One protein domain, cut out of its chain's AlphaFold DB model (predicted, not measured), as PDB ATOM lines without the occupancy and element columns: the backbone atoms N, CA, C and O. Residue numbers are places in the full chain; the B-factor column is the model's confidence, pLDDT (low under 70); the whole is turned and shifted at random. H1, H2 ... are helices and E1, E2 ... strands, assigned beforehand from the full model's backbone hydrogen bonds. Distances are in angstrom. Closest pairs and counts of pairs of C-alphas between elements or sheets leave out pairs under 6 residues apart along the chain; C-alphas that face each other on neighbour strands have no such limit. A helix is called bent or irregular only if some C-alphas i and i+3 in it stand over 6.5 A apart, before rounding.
ATOM      1  N   PRO A  17      18.498  -6.680  57.799       78.06
ATOM      2  CA  PRO A  17      19.911  -6.459  57.506       78.06
ATOM      3  C   PRO A  17      20.763  -6.242  58.760       78.06
ATOM      4  O   PRO A  17      21.976  -6.350  58.677       78.06
ATOM      5  N   THR A  18      20.158  -5.928  59.912       77.94
ATOM      6  CA  THR A  18      20.883  -5.744  61.180       77.94
ATOM      7  C   THR A  18      20.914  -7.010  62.035       77.94
ATOM      8  O   THR A  18      21.536  -7.009  63.092       77.94
ATOM      9  N   ARG A  19      20.216  -8.080  61.625       77.31
ATOM     10  CA  ARG A  19      20.196  -9.370  62.340       77.31
ATOM     11  C   ARG A  19      21.414 -10.242  62.031       77.31
ATOM     12  O   ARG A  19      21.682 -11.180  62.773       77.31
ATOM     13  N   ASP A  20      22.118  -9.939  60.946       78.69
ATOM     14  CA  ASP A  20      23.291 -10.658  60.455       78.69
ATOM     15  C   ASP A  20      24.430  -9.639  60.263       78.69
ATOM     16  O   ASP A  20      24.183  -8.598  59.651       78.69
ATOM     17  N   PRO A  21      25.650  -9.876  60.785       81.38
ATOM     18  CA  PRO A  21      26.808  -9.022  60.509       81.38
ATOM     19  C   PRO A  21      27.213  -9.009  59.024       81.38
ATOM     20  O   PRO A  21      27.841  -8.051  58.576       81.38
ATOM     21  N   GLU A  22      26.836 -10.031  58.251       86.75
ATOM     22  CA  GLU A  22      27.053 -10.126  56.805       86.75
ATOM     23  C   GLU A  22      25.726 -10.310  56.049       86.75
ATOM     24  O   GLU A  22      25.466 -11.356  55.433       86.75
ATOM     25  N   PRO A  23      24.860  -9.282  56.046       89.88
ATOM     26  CA  PRO A  23      23.504  -9.411  55.546       89.88
ATOM     27  C   PRO A  23      23.474  -9.819  54.071       89.88
ATOM     28  O   PRO A  23      24.039  -9.174  53.179       89.88
ATOM     29  N   ASN A  24      22.759 -10.905  53.787       93.12
ATOM     30  CA  ASN A  24      22.614 -11.451  52.445       93.12
ATOM     31  C   ASN A  24      21.136 -11.707  52.118       93.12
ATOM     32  O   ASN A  24      20.457 -12.469  52.801       93.12
ATOM     33  N   LEU A  25      20.651 -11.097  51.029       92.44
ATOM     34  CA  LEU A  25      19.245 -11.182  50.627       92.44
ATOM     35  C   LEU A  25      18.792 -12.619  50.328       92.44
ATOM     36  O   LEU A  25      17.656 -12.959  50.638       92.44
ATOM     37  N   LEU A  26      19.644 -13.462  49.736       95.75
ATOM     38  CA  LEU A  26      19.283 -14.859  49.486       95.75
ATOM     39  C   LEU A  26      19.127 -15.619  50.799       95.75
ATOM     40  O   LEU A  26      18.122 -16.296  50.987       95.75
ATOM     41  N   ARG A  27      20.077 -15.473  51.730       95.62
ATOM     42  CA  ARG A  27      19.960 -16.108  53.050       95.62
ATOM     43  C   ARG A  27      18.682 -15.666  53.750       95.62
ATOM     44  O   ARG A  27      17.933 -16.518  54.208       95.62
ATOM     45  N   TYR A  28      18.381 -14.371  53.730       93.38
ATOM     46  CA  TYR A  28      17.138 -13.863  54.296       93.38
ATOM     47  C   TYR A  28      15.900 -14.489  53.640       93.38
ATOM     48  O   TYR A  28      15.100 -15.120  54.319       93.38
ATOM     49  N   ILE A  29      15.761 -14.397  52.313       95.50
ATOM     50  CA  ILE A  29      14.570 -14.891  51.605       95.50
ATOM     51  C   ILE A  29      14.362 -16.399  51.785       95.50
ATOM     52  O   ILE A  29      13.215 -16.836  51.870       95.50
ATOM     53  N   PHE A  30      15.437 -17.191  51.813       97.00
ATOM     54  CA  PHE A  30      15.349 -18.651  51.752       97.00
ATOM     55  C   PHE A  30      15.525 -19.372  53.087       97.00
ATOM     56  O   PHE A  30      15.082 -20.519  53.173       97.00
ATOM     57  N   LEU A  31      16.163 -18.747  54.081       94.75
ATOM     58  CA  LEU A  31      16.525 -19.379  55.356       94.75
ATOM     59  C   LEU A  31      15.899 -18.694  56.578       94.75
ATOM     60  O   LEU A  31      15.741 -19.355  57.601       94.75
ATOM     61  N   ASP A  32      15.525 -17.410  56.498       92.19
ATOM     62  CA  ASP A  32      14.867 -16.707  57.607       92.19
ATOM     63  C   ASP A  32      13.332 -16.854  57.501       92.19
ATOM     64  O   ASP A  32      12.733 -16.384  56.526       92.19
ATOM     65  N   PRO A  33      12.654 -17.463  58.495       91.12
ATOM     66  CA  PRO A  33      11.195 -17.562  58.514       91.12
ATOM     67  C   PRO A  33      10.484 -16.205  58.417       91.12
ATOM     68  O   PRO A  33       9.427 -16.118  57.790       91.12
ATOM     69  N   ALA A  34      11.081 -15.132  58.947       89.75
ATOM     70  CA  ALA A  34      10.501 -13.790  58.913       89.75
ATOM     71  C   ALA A  34      10.335 -13.254  57.482       89.75
ATOM     72  O   ALA A  34       9.503 -12.379  57.247       89.75
ATOM     73  N   ALA A  35      11.090 -13.772  56.507       92.19
ATOM     74  CA  ALA A  35      10.910 -13.395  55.110       92.19
ATOM     75  C   ALA A  35       9.562 -13.864  54.548       92.19
ATOM     76  O   ALA A  35       8.972 -13.157  53.733       92.19
ATOM     77  N   ARG A  36       9.055 -15.024  54.988       92.62
ATOM     78  CA  ARG A  36       7.747 -15.544  54.551       92.62
ATOM     79  C   ARG A  36       6.581 -14.740  55.109       92.62
ATOM     80  O   ARG A  36       5.550 -14.644  54.458       92.62
ATOM     81  N   GLU A  37       6.755 -14.171  56.296       91.94
ATOM     82  CA  GLU A  37       5.757 -13.306  56.926       91.94
ATOM     83  C   GLU A  37       5.788 -11.893  56.337       91.94
ATOM     84  O   GLU A  37       4.742 -11.287  56.121       91.94
ATOM     85  N   LEU A  38       6.985 -11.368  56.050       91.06
ATOM     86  CA  LEU A  38       7.158  -9.998  55.577       91.06
ATOM     87  C   LEU A  38       6.869  -9.839  54.080       91.06
ATOM     88  O   LEU A  38       6.326  -8.814  53.676       91.06
ATOM     89  N   VAL A  39       7.279 -10.783  53.231       93.19
ATOM     90  CA  VAL A  39       7.213 -10.627  51.769       93.19
ATOM     91  C   VAL A  39       5.858 -11.095  51.249       93.19
ATOM     92  O   VAL A  39       5.529 -12.278  51.326       93.19
ATOM     93  N   VAL A  40       5.092 -10.175  50.657       94.31
ATOM     94  CA  VAL A  40       3.852 -10.528  49.953       94.31
ATOM     95  C   VAL A  40       4.200 -11.345  48.707       94.31
ATOM     96  O   VAL A  40       5.180 -11.052  48.021       94.31
ATOM     97  N   ASP A  41       3.425 -12.400  48.446       94.62
ATOM     98  CA  ASP A  41       3.672 -13.367  47.370       94.62
ATOM     99  C   ASP A  41       5.099 -13.941  47.396       94.62
ATOM    100  O   ASP A  41       5.791 -14.024  46.373       94.62
ATOM    101  N   TRP A  42       5.548 -14.344  48.593       96.19
ATOM    102  CA  TRP A  42       6.907 -14.832  48.851       96.19
ATOM    103  C   TRP A  42       7.403 -15.845  47.813       96.19
ATOM    104  O   TRP A  42       8.537 -15.724  47.361       96.19
ATOM    105  N   GLU A  43       6.578 -16.795  47.365       95.00
ATOM    106  CA  GLU A  43       6.986 -17.788  46.360       95.00
ATOM    107  C   GLU A  43       7.355 -17.154  45.010       95.00
ATOM    108  O   GLU A  43       8.381 -17.500  44.410       95.00
ATOM    109  N   GLN A  44       6.562 -16.184  44.544       93.88
ATOM    110  CA  GLN A  44       6.871 -15.439  43.323       93.88
ATOM    111  C   GLN A  44       8.145 -14.619  43.492       93.88
ATOM    112  O   GLN A  44       8.996 -14.597  42.593       93.88
ATOM    113  N   ARG A  45       8.312 -13.970  44.652       94.75
ATOM    114  CA  ARG A  45       9.520 -13.198  44.940       94.75
ATOM    115  C   ARG A  45      10.748 -14.097  45.023       94.75
ATOM    116  O   ARG A  45      11.766 -13.744  44.437       94.75
ATOM    117  N   ALA A  46      10.649 -15.253  45.673       96.12
ATOM    118  CA  ALA A  46      11.711 -16.241  45.788       96.12
ATOM    119  C   ALA A  46      12.182 -16.680  44.397       96.12
ATOM    120  O   ALA A  46      13.358 -16.508  44.074       96.12
ATOM    121  N   ARG A  47      11.259 -17.116  43.526       96.38
ATOM    122  CA  ARG A  47      11.564 -17.449  42.123       96.38
ATOM    123  C   ARG A  47      12.312 -16.318  41.418       96.38
ATOM    124  O   ARG A  47      13.347 -16.552  40.797       96.38
ATOM    125  N   ARG A  48      11.791 -15.090  41.512       95.25
ATOM    126  CA  ARG A  48      12.375 -13.923  40.842       95.25
ATOM    127  C   ARG A  48      13.774 -13.604  41.370       95.25
ATOM    128  O   ARG A  48      14.667 -13.341  40.578       95.25
ATOM    129  N   VAL A  49      13.983 -13.660  42.685       95.44
ATOM    130  CA  VAL A  49      15.287 -13.386  43.304       95.44
ATOM    131  C   VAL A  49      16.340 -14.405  42.864       95.44
ATOM    132  O   VAL A  49      17.478 -14.000  42.644       95.44
ATOM    133  N   VAL A  50      15.989 -15.685  42.673       97.44
ATOM    134  CA  VAL A  50      16.931 -16.675  42.111       97.44
ATOM    135  C   VAL A  50      17.342 -16.302  40.687       97.44
ATOM    136  O   VAL A  50      18.531 -16.315  40.370       97.44
ATOM    137  N   ALA A  51      16.377 -15.944  39.837       96.19
ATOM    138  CA  ALA A  51      16.654 -15.578  38.450       96.19
ATOM    139  C   ALA A  51      17.485 -14.287  38.333       96.19
ATOM    140  O   ALA A  51      18.418 -14.222  37.534       96.19
ATOM    141  N   GLU A  52      17.191 -13.292  39.179       94.81
ATOM    142  CA  GLU A  52      17.984 -12.064  39.310       94.81
ATOM    143  C   GLU A  52      19.398 -12.364  39.816       94.81
ATOM    144  O   GLU A  52      20.368 -11.836  39.287       94.81
ATOM    145  N   PHE A  53      19.544 -13.236  40.816       94.94
ATOM    146  CA  PHE A  53      20.861 -13.622  41.319       94.94
ATOM    147  C   PHE A  53      21.700 -14.320  40.248       94.94
ATOM    148  O   PHE A  53      22.880 -14.017  40.124       94.94
ATOM    149  N   ARG A  54      21.107 -15.209  39.446       94.88
ATOM    150  CA  ARG A  54      21.822 -15.866  38.346       94.88
ATOM    151  C   ARG A  54      22.300 -14.864  37.295       94.88
ATOM    152  O   ARG A  54      23.423 -14.994  36.821       94.88
ATOM    153  N   ALA A  55      21.467 -13.880  36.950       91.94
ATOM    154  CA  ALA A  55      21.858 -12.793  36.054       91.94
ATOM    155  C   ALA A  55      23.016 -11.969  36.643       91.94
ATOM    156  O   ALA A  55      23.969 -11.640  35.946       91.94
ATOM    157  N   ASP A  56      22.936 -11.670  37.940       90.00
ATOM    158  CA  ASP A  56      23.899 -10.837  38.655       90.00
ATOM    159  C   ASP A  56      25.256 -11.526  38.848       90.00
ATOM    160  O   ASP A  56      26.294 -10.891  38.696       90.00
ATOM    161  N   ALA A  57      25.249 -12.812  39.193       89.88
ATOM    162  CA  ALA A  57      26.442 -13.578  39.527       89.88
ATOM    163  C   ALA A  57      27.113 -14.216  38.308       89.88
ATOM    164  O   ALA A  57      28.118 -14.885  38.488       89.88
ATOM    165  N   GLY A  58      26.578 -14.048  37.090       87.75
ATOM    166  CA  GLY A  58      26.973 -14.818  35.902       87.75
ATOM    167  C   GLY A  58      28.485 -14.924  35.670       87.75
ATOM    168  O   GLY A  58      28.980 -16.024  35.451       87.75
ATOM    169  N   ALA A  59      29.215 -13.811  35.782       87.38
ATOM    170  CA  ALA A  59      30.673 -13.764  35.609       87.38
ATOM    171  C   ALA A  59      31.482 -14.243  36.835       87.38
ATOM    172  O   ALA A  59      32.698 -14.334  36.750       87.38
ATOM    173  N   HIS A  60      30.809 -14.524  37.950       90.31
ATOM    174  CA  HIS A  60      31.385 -14.844  39.259       90.31
ATOM    175  C   HIS A  60      30.920 -16.217  39.779       90.31
ATOM    176  O   HIS A  60      31.103 -16.537  40.952       90.31
ATOM    177  N   LEU A  61      30.242 -17.028  38.952       91.19
ATOM    178  CA  LEU A  61      29.655 -18.306  39.384       91.19
ATOM    179  C   LEU A  61      30.703 -19.357  39.770       91.19
ATOM    180  O   LEU A  61      30.364 -20.299  40.480       91.19
ATOM    181  N   ASP A  62      31.935 -19.211  39.300       92.62
ATOM    182  CA  ASP A  62      33.092 -20.047  39.611       92.62
ATOM    183  C   ASP A  62      33.878 -19.564  40.840       92.62
ATOM    184  O   ASP A  62      34.749 -20.281  41.338       92.62
ATOM    185  N   GLU A  63      33.553 -18.389  41.388       95.62
ATOM    186  CA  GLU A  63      34.217 -17.884  42.583       95.62
ATOM    187  C   GLU A  63      33.879 -18.746  43.816       95.62
ATOM    188  O   GLU A  63      32.699 -19.010  44.090       95.62
ATOM    189  N   PRO A  64      34.875 -19.128  44.644       96.19
ATOM    190  CA  PRO A  64      34.657 -20.010  45.794       96.19
ATOM    191  C   PRO A  64      33.577 -19.524  46.768       96.19
ATOM    192  O   PRO A  64      32.806 -20.324  47.298       96.19
ATOM    193  N   ALA A  65      33.490 -18.211  46.991       92.19
ATOM    194  CA  ALA A  65      32.492 -17.623  47.882       92.19
ATOM    195  C   ALA A  65      31.060 -17.748  47.327       92.19
ATOM    196  O   ALA A  65      30.114 -17.983  48.086       92.19
ATOM    197  N   VAL A  66      30.895 -17.621  46.006       94.69
ATOM    198  CA  VAL A  66      29.602 -17.741  45.320       94.69
ATOM    199  C   VAL A  66      29.151 -19.199  45.299       94.69
ATOM    200  O   VAL A  66      28.008 -19.486  45.665       94.69
ATOM    201  N   LEU A  67      30.058 -20.124  44.971       96.56
ATOM    202  CA  LEU A  67      29.806 -21.566  45.025       96.56
ATOM    203  C   LEU A  67      29.386 -22.014  46.427       96.56
ATOM    204  O   LEU A  67      28.349 -22.658  46.584       96.56
ATOM    205  N   ALA A  68      30.118 -21.593  47.461       96.44
ATOM    206  CA  ALA A  68      29.795 -21.933  48.845       96.44
ATOM    207  C   ALA A  68      28.395 -21.444  49.259       96.44
ATOM    208  O   ALA A  68      27.666 -22.157  49.956       96.44
ATOM    209  N   LEU A  69      27.990 -20.246  48.816       96.31
ATOM    210  CA  LEU A  69      26.645 -19.723  49.061       96.31
ATOM    211  C   LEU A  69      25.573 -20.554  48.343       96.31
ATOM    212  O   LEU A  69      24.568 -20.907  48.963       96.31
ATOM    213  N   ILE A  70      25.778 -20.870  47.062       97.25
ATOM    214  CA  ILE A  70      24.846 -21.679  46.262       97.25
ATOM    215  C   ILE A  70      24.671 -23.065  46.885       97.25
ATOM    216  O   ILE A  70      23.539 -23.506  47.083       97.25
ATOM    217  N   ASP A  71      25.766 -23.727  47.256       97.56
ATOM    218  CA  ASP A  71      25.741 -25.048  47.885       97.56
ATOM    219  C   ASP A  71      25.008 -25.027  49.224       97.56
ATOM    220  O   ASP A  71      24.168 -25.887  49.504       97.56
ATOM    221  N   ALA A  72      25.284 -24.021  50.059       97.44
ATOM    222  CA  ALA A  72      24.600 -23.856  51.332       97.44
ATOM    223  C   ALA A  72      23.086 -23.670  51.148       97.44
ATOM    224  O   ALA A  72      22.310 -24.291  51.876       97.44
ATOM    225  N   LEU A  73      22.661 -22.850  50.181       98.06
ATOM    226  CA  LEU A  73      21.245 -22.596  49.902       98.06
ATOM    227  C   LEU A  73      20.549 -23.811  49.279       98.06
ATOM    228  O   LEU A  73      19.430 -24.126  49.675       98.06
ATOM    229  N   ASN A  74      21.212 -24.533  48.371       98.12
ATOM    230  CA  ASN A  74      20.687 -25.769  47.786       98.12
ATOM    231  C   ASN A  74      20.436 -26.846  48.845       98.12
ATOM    232  O   ASN A  74      19.416 -27.530  48.790       98.12
ATOM    233  N   ARG A  75      21.336 -26.987  49.828       98.06
ATOM    234  CA  ARG A  75      21.172 -27.967  50.915       98.06
ATOM    235  C   ARG A  75      20.067 -27.596  51.898       98.06
ATOM    236  O   ARG A  75      19.392 -28.481  52.409       98.06
ATOM    237  N   GLN A  76      19.908 -26.308  52.194       97.94
ATOM    238  CA  GLN A  76      19.039 -25.844  53.280       97.94
ATOM    239  C   GLN A  76      17.650 -25.392  52.814       97.94
ATOM    240  O   GLN A  76      16.741 -25.286  53.631       97.94
ATOM    241  N   SER A  77      17.453 -25.132  51.518       97.94
ATOM    242  CA  SER A  77      16.179 -24.654  50.985       97.94
ATOM    243  C   SER A  77      15.781 -25.396  49.714       97.94
ATOM    244  O   SER A  77      16.264 -25.111  48.618       97.94
ATOM    245  N   ALA A  78      14.810 -26.304  49.846       97.25
ATOM    246  CA  ALA A  78      14.226 -27.009  48.704       97.25
ATOM    247  C   ALA A  78      13.643 -26.040  47.657       97.25
ATOM    248  O   ALA A  78      13.722 -26.301  46.460       97.25
ATOM    249  N   VAL A  79      13.104 -24.894  48.094       97.31
ATOM    250  CA  VAL A  79      12.572 -23.858  47.194       97.31
ATOM    251  C   VAL A  79      13.695 -23.194  46.397       97.31
ATOM    252  O   VAL A  79      13.543 -23.001  45.192       97.31
ATOM    253  N   PHE A  80      14.834 -22.889  47.030       98.19
ATOM    254  CA  PHE A  80      15.998 -22.379  46.303       98.19
ATOM    255  C   PHE A  80      16.487 -23.402  45.277       98.19
ATOM    256  O   PHE A  80      16.573 -23.068  44.098       98.19
ATOM    257  N   ALA A  81      16.717 -24.652  45.695       98.00
ATOM    258  CA  ALA A  81      17.188 -25.718  44.809       98.00
ATOM    259  C   ALA A  81      16.262 -25.920  43.601       98.00
ATOM    260  O   ALA A  81      16.709 -26.017  42.456       98.00
ATOM    261  N   HIS A  82      14.951 -25.902  43.842       97.50
ATOM    262  CA  HIS A  82      13.933 -26.037  42.808       97.50
ATOM    263  C   HIS A  82      14.010 -24.946  41.731       97.50
ATOM    264  O   HIS A  82      13.884 -25.238  40.538       97.50
ATOM    265  N   TRP A  83      14.193 -23.685  42.126       97.75
ATOM    266  CA  TRP A  83      14.275 -22.574  41.176       97.75
ATOM    267  C   TRP A  83      15.668 -22.415  40.574       97.75
ATOM    268  O   TRP A  83      15.782 -22.062  39.401       97.75
ATOM    269  N   TRP A  84      16.720 -22.735  41.327       97.00
ATOM    270  CA  TRP A  84      18.094 -22.696  40.843       97.00
ATOM    271  C   TRP A  84      18.285 -23.663  39.672       97.00
ATOM    272  O   TRP A  84      18.766 -23.243  38.619       97.00
ATOM    273  N   ASN A  85      17.787 -24.897  39.791       96.25
ATOM    274  CA  ASN A  85      17.883 -25.936  38.757       96.25
ATOM    275  C   ASN A  85      17.080 -25.644  37.478       96.25
ATOM    276  O   ASN A  85      17.202 -26.367  36.495       96.25
ATOM    277  N   ARG A  86      16.250 -24.596  37.457       95.56
ATOM    278  CA  ARG A  86      15.540 -24.170  36.237       95.56
ATOM    279  C   ARG A  86      16.311 -23.181  35.380       95.56
ATOM    280  O   ARG A  86      15.838 -22.836  34.306       95.56
ATOM    281  N   HIS A  87      17.463 -22.708  35.855       92.19
ATOM    282  CA  HIS A  87      18.361 -21.835  35.097       92.19
ATOM    283  C   HIS A  87      17.705 -20.570  34.515       92.19
ATOM    284  O   HIS A  87      18.218 -19.990  33.563       92.19
ATOM    285  N   ALA A  88      16.598 -20.110  35.104       92.75
ATOM    286  CA  ALA A  88      15.960 -18.870  34.691       92.75
ATOM    287  C   ALA A  88      16.900 -17.687  34.955       92.75
ATOM    288  O   ALA A  88      17.544 -17.623  36.003       92.75
ATOM    289  N   VAL A  89      16.950 -16.752  34.010       90.25
ATOM    290  CA  VAL A  89      17.735 -15.517  34.085       90.25
ATOM    291  C   VAL A  89      16.779 -14.364  33.830       90.25
ATOM    292  O   VAL A  89      16.077 -14.355  32.824       90.25
ATOM    293  N   VAL A  90      16.717 -13.420  34.766       91.81
ATOM    294  CA  VAL A  90      15.868 -12.228  34.661       91.81
ATOM    295  C   VAL A  90      16.666 -11.047  35.175       91.81
ATOM    296  O   VAL A  90      17.247 -11.123  36.254       91.81
ATOM    297  N   GLU A  91      16.693  -9.949  34.427       85.19
ATOM    298  CA  GLU A  91      17.366  -8.745  34.893       85.19
ATOM    299  C   GLU A  91      16.616  -8.102  36.074       85.19
ATOM    300  O   GLU A  91      15.384  -8.099  36.163       85.19
ATOM    301  N   ARG A  92      17.371  -7.540  37.023       83.44
ATOM    302  CA  ARG A  92      16.804  -6.786  38.143       83.44
ATOM    303  C   ARG A  92      16.381  -5.388  37.687       83.44
ATOM    304  O   ARG A  92      17.083  -4.410  37.911       83.44
ATOM    305  N   GLU A  93      15.189  -5.308  37.116       81.75
ATOM    306  CA  GLU A  93      14.584  -4.057  36.628       81.75
ATOM    307  C   GLU A  93      13.929  -3.208  37.736       81.75
ATOM    308  O   GLU A  93      13.568  -2.056  37.520       81.75
ATOM    309  N   GLY A  94      13.761  -3.761  38.944       86.81
ATOM    310  CA  GLY A  94      13.022  -3.101  40.024       86.81
ATOM    311  C   GLY A  94      11.517  -3.381  39.970       86.81
ATOM    312  O   GLY A  94      11.109  -4.545  39.859       86.81
ATOM    313  N   GLY A  95      10.704  -2.340  40.145       90.81
ATOM    314  CA  GLY A  95       9.238  -2.404  40.141       90.81
ATOM    315  C   GLY A  95       8.601  -2.489  41.529       90.81
ATOM    316  O   GLY A  95       9.290  -2.421  42.548       90.81
ATOM    317  N   LEU A  96       7.279  -2.663  41.557       92.38
ATOM    318  CA  LEU A  96       6.491  -2.683  42.790       92.38
ATOM    319  C   LEU A  96       6.950  -3.799  43.740       92.38
ATOM    320  O   LEU A  96       7.224  -4.932  43.325       92.38
ATOM    321  N   ARG A  97       7.056  -3.470  45.026       91.06
ATOM    322  CA  ARG A  97       7.367  -4.390  46.118       91.06
ATOM    323  C   ARG A  97       6.381  -4.178  47.244       91.06
ATOM    324  O   ARG A  97       6.293  -3.084  47.792       91.06
ATOM    325  N   GLU A  98       5.696  -5.247  47.604       92.25
ATOM    326  CA  GLU A  98       4.741  -5.242  48.697       92.25
ATOM    327  C   GLU A  98       5.287  -6.030  49.883       92.25
ATOM    328  O   GLU A  98       5.865  -7.112  49.735       92.25
ATOM    329  N   PHE A  99       5.092  -5.477  51.073       91.19
ATOM    330  CA  PHE A  99       5.530  -6.074  52.324       91.19
ATOM    331  C   PHE A  99       4.405  -6.015  53.351       91.19
ATOM    332  O   PHE A  99       3.759  -4.982  53.512       91.19
ATOM    333  N   ALA A 100       4.170  -7.109  54.067       91.88
ATOM    334  CA  ALA A 100       3.256  -7.177  55.196       91.88
ATOM    335  C   ALA A 100       4.014  -6.807  56.481       91.88
ATOM    336  O   ALA A 100       4.532  -7.656  57.201       91.88
ATOM    337  N   HIS A 101       4.134  -5.508  56.753       86.38
ATOM    338  CA  HIS A 101       4.858  -5.026  57.920       86.38
ATOM    339  C   HIS A 101       4.070  -5.318  59.214       86.38
ATOM    340  O   HIS A 101       2.927  -4.872  59.340       86.38
ATOM    341  N   PRO A 102       4.676  -5.953  60.238       83.19
ATOM    342  CA  PRO A 102       3.955  -6.425  61.426       83.19
ATOM    343  C   PRO A 102       3.250  -5.316  62.221       83.19
ATOM    344  O   PRO A 102       2.255  -5.573  62.886       83.19
ATOM    345  N   ARG A 103       3.748  -4.071  62.154       83.88
ATOM    346  CA  ARG A 103       3.145  -2.911  62.845       83.88
ATOM    347  C   ARG A 103       2.357  -1.966  61.939       83.88
ATOM    348  O   ARG A 103       1.585  -1.164  62.441       83.88
ATOM    349  N   ARG A 104       2.610  -1.993  60.626       83.88
ATOM    350  CA  ARG A 104       2.079  -0.996  59.671       83.88
ATOM    351  C   ARG A 104       1.138  -1.612  58.635       83.88
ATOM    352  O   ARG A 104       0.610  -0.892  57.799       83.88
ATOM    353  N   GLY A 105       0.916  -2.924  58.702       88.44
ATOM    354  CA  GLY A 105       0.132  -3.652  57.716       88.44
ATOM    355  C   GLY A 105       0.846  -3.725  56.369       88.44
ATOM    356  O   GLY A 105       2.074  -3.672  56.287       88.44
ATOM    357  N   ARG A 106       0.065  -3.879  55.301       91.56
ATOM    358  CA  ARG A 106       0.597  -3.960  53.942       91.56
ATOM    359  C   ARG A 106       1.142  -2.599  53.503       91.56
ATOM    360  O   ARG A 106       0.445  -1.594  53.574       91.56
ATOM    361  N   MET A 107       2.382  -2.592  53.035       90.38
ATOM    362  CA  MET A 107       3.086  -1.427  52.512       90.38
ATOM    363  C   MET A 107       3.574  -1.727  51.099       90.38
ATOM    364  O   MET A 107       4.076  -2.823  50.846       90.38
ATOM    365  N   ALA A 108       3.474  -0.746  50.211       90.94
ATOM    366  CA  ALA A 108       3.934  -0.838  48.835       90.94
ATOM    367  C   ALA A 108       5.083   0.146  48.596       90.94
ATOM    368  O   ALA A 108       5.076   1.265  49.105       90.94
ATOM    369  N   PHE A 109       6.080  -0.286  47.832       91.19
ATOM    370  CA  PHE A 109       7.226   0.532  47.460       91.19
ATOM    371  C   PHE A 109       7.579   0.315  45.999       91.19
ATOM    372  O   PHE A 109       7.638  -0.822  45.528       91.19
ATOM    373  N   GLN A 110       7.928   1.387  45.305       93.38
ATOM    374  CA  GLN A 110       8.576   1.296  44.011       93.38
ATOM    375  C   GLN A 110      10.071   1.024  44.205       93.38
ATOM    376  O   GLN A 110      10.805   1.846  44.762       93.38
ATOM    377  N   GLN A 111      10.539  -0.140  43.743       92.81
ATOM    378  CA  GLN A 111      11.961  -0.462  43.720       92.81
ATOM    379  C   GLN A 111      12.628   0.170  42.500       92.81
ATOM    380  O   GLN A 111      12.258  -0.124  41.363       92.81
ATOM    381  N   ILE A 112      13.680   0.946  42.746       92.31
ATOM    382  CA  ILE A 112      14.592   1.461  41.722       92.31
ATOM    383  C   ILE A 112      15.971   0.846  41.955       92.31
ATOM    384  O   ILE A 112      16.394   0.652  43.096       92.31
ATOM    385  N   THR A 113      16.667   0.471  40.884       91.44
ATOM    386  CA  THR A 113      18.001  -0.138  40.956       91.44
ATOM    387  C   THR A 113      18.956   0.592  40.023       91.44
ATOM    388  O   THR A 113      18.699   0.693  38.830       91.44
ATOM    389  N   PHE A 114      20.065   1.079  40.576       91.38
ATOM    390  CA  PHE A 114      21.163   1.685  39.830       91.38
ATOM    391  C   PHE A 114      22.377   0.758  39.852       91.38
ATOM    392  O   PHE A 114      22.692   0.172  40.890       91.38
ATOM    393  N   ARG A 115      23.076   0.657  38.719       88.81
ATOM    394  CA  ARG A 115      24.426   0.084  38.635       88.81
ATOM    395  C   ARG A 115      25.434   1.220  38.586       88.81
ATOM    396  O   ARG A 115      25.220   2.196  37.867       88.81
ATOM    397  N   LEU A 116      26.517   1.095  39.345       89.44
ATOM    398  CA  LEU A 116      27.586   2.080  39.296       89.44
ATOM    399  C   LEU A 116      28.440   1.816  38.053       89.44
ATOM    400  O   LEU A 116      28.989   0.732  37.898       89.44
ATOM    401  N   ALA A 117      28.552   2.802  37.162       89.00
ATOM    402  CA  ALA A 117      29.227   2.621  35.875       89.00
ATOM    403  C   ALA A 117      30.694   2.164  36.009       89.00
ATOM    404  O   ALA A 117      31.188   1.434  35.159       89.00
ATOM    405  N   THR A 118      31.374   2.568  37.084       90.50
ATOM    406  CA  THR A 118      32.775   2.215  37.360       90.50
ATOM    407  C   THR A 118      32.943   0.941  38.195       90.50
ATOM    408  O   THR A 118      34.061   0.452  38.316       90.50
ATOM    409  N   HIS A 119      31.858   0.400  38.758       87.06
ATOM    410  CA  HIS A 119      31.849  -0.785  39.622       87.06
ATOM    411  C   HIS A 119      30.573  -1.589  39.352       87.06
ATOM    412  O   HIS A 119      29.565  -1.446  40.048       87.06
ATOM    413  N   LEU A 120      30.587  -2.388  38.282       83.88
ATOM    414  CA  LEU A 120      29.409  -3.132  37.807       83.88
ATOM    415  C   LEU A 120      28.951  -4.237  38.777       83.88
ATOM    416  O   LEU A 120      27.812  -4.705  38.694       83.88
ATOM    417  N   ASP A 121      29.821  -4.612  39.707       84.75
ATOM    418  CA  ASP A 121      29.581  -5.491  40.849       84.75
ATOM    419  C   ASP A 121      28.751  -4.815  41.959       84.75
ATOM    420  O   ASP A 121      28.104  -5.493  42.764       84.75
ATOM    421  N   LEU A 122      28.692  -3.477  41.973       89.56
ATOM    422  CA  LEU A 122      27.949  -2.692  42.953       89.56
ATOM    423  C   LEU A 122      26.605  -2.202  42.418       89.56
ATOM    424  O   LEU A 122      26.458  -1.711  41.293       89.56
ATOM    425  N   LYS A 123      25.591  -2.292  43.285       89.81
ATOM    426  CA  LYS A 123      24.226  -1.848  42.993       89.81
ATOM    427  C   LYS A 123      23.658  -1.054  44.150       89.81
ATOM    428  O   LYS A 123      23.736  -1.482  45.299       89.81
ATOM    429  N   LEU A 124      23.007   0.055  43.820       91.69
ATOM    430  CA  LEU A 124      22.164   0.792  44.750       91.69
ATOM    431  C   LEU A 124      20.712   0.394  44.501       91.69
ATOM    432  O   LEU A 124      20.178   0.616  43.416       91.69
ATOM    433  N   VAL A 125      20.072  -0.181  45.515       90.56
ATOM    434  CA  VAL A 125      18.641  -0.492  45.496       90.56
ATOM    435  C   VAL A 125      17.928   0.485  46.417       90.56
ATOM    436  O   VAL A 125      18.268   0.593  47.593       90.56
ATOM    437  N   MET A 126      16.928   1.182  45.887       90.56
ATOM    438  CA  MET A 126      16.086   2.101  46.647       90.56
ATOM    439  C   MET A 126      14.647   1.611  46.629       90.56
ATOM    440  O   MET A 126      14.170   1.119  45.608       90.56
ATOM    441  N   LEU A 127      13.968   1.760  47.761       89.25
ATOM    442  CA  LEU A 127      12.545   1.486  47.917       89.25
ATOM    443  C   LEU A 127      11.861   2.808  48.250       89.25
ATOM    444  O   LEU A 127      12.048   3.346  49.345       89.25
ATOM    445  N   LEU A 128      11.125   3.345  47.283       89.94
ATOM    446  CA  LEU A 128      10.391   4.598  47.416       89.94
ATOM    447  C   LEU A 128       8.941   4.264  47.756       89.94
ATOM    448  O   LEU A 128       8.298   3.537  47.009       89.94
ATOM    449  N   GLY A 129       8.470   4.713  48.916       84.50
ATOM    450  CA  GLY A 129       7.055   4.613  49.266       84.50
ATOM    451  C   GLY A 129       6.337   5.873  48.806       84.50
ATOM    452  O   GLY A 129       6.991   6.901  48.623       84.50
ATOM    453  N   ASP A 130       5.023   5.786  48.663       68.12
ATOM    454  CA  ASP A 130       4.188   6.980  48.588       68.12
ATOM    455  C   ASP A 130       4.259   7.678  49.963       68.12
ATOM    456  O   ASP A 130       4.179   7.002  50.996       68.12
TER     457      ASP A 130
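This is residues 17 to 130 of the 131 residues of the protein "Transcriptional regulator" of Achromobacter ruhlandii (UniProt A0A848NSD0). A cluster of five helices has a long, strongly twisted three-strand sheet sweeping past one side of it. The two parts meet loosely: H2 sits beside strand E1, and the long helix H3 only grazes the sheet, while H4 and H5 lie in the cluster away from the strands. The printed part has 114 residues, with five named helices followed by three named strands, in the order H1 H2 H3 H4 H5 E1 E2 E3. The sheet runs E1 E2 E3, antiparallel throughout, and the class is mixed, helices and strands. The whole is compact, with a radius of gyration of the C-alphas of 14.5 A and spans of 41 by 35 by 29 A.

H1 is residues 25 to 31, with C-alpha 25 at (19.245, -11.182, 50.627). H2 is residues 33 to 38, and H3 is residues 42 to 60, 26.3 A long. H3 has a kink of 28 degrees near residue 54 and is irregular, with C-alphas 56 and 59 8.0 A apart. H4 is residues 64 to 76, 18.3 A long, and H5 is residues 78 to 84. E1 is residues 95 to 101, 18.5 A long. E2 is residues 105 to 116, 33.6 A long, and E3 is residues 119 to 128, 23.5 A long, ending at C-alpha 128 (10.391, 4.598, 47.416). E3 bends by 58 degrees at residue 122.

H1 is the hub, touching three helices. It touches H2 only at the corner by their link, and only just, with 3 pairs of C-alphas within 8 A, the closest being Ile 29 and Ala 35 at 5.3 A. H1 touches residues 46 to 50 of H3 at a steep tilt of 53 degrees, opposite ways; the closest C-alphas are those of Ile 29 and Ala 46, 6.6 A apart. It touches residues 73 to 76 of H4 at a shallow tilt of 31 degrees, the same way, closest at Leu 31 and Gln 76, whose C-alphas are 7.2 A apart. H3 touches H5 with its residues 46 to 51, and the closest C-alphas, of Arg 47 and Trp 83, are 5.9 A apart. H2 stands at the sheet's level, and the C-alphas of Leu 38 and Ala 100 in E1 are 4.8 A apart. E1, E2 and E3 form a meander, each strand the antiparallel neighbour of the one before. In the hairpin of E1 and E2, N 97 and O 109 are within hydrogen-bond range at 2.8 A; in that of E2 and E3, N 112 and O 126 are at 2.9 A. Every O i to N i+4 pair is within hydrogen-bond range in H1, H4 and H5, against 1 of 2 in H2 and 13 of 15 in H3.

The C-alphas farthest apart are those of Asp 62 and Arg 103, at 41.6 A. The printed part has no cut and no long link. The mean pLDDT of the printed part is 91.6, and residue 130 alone is under 70.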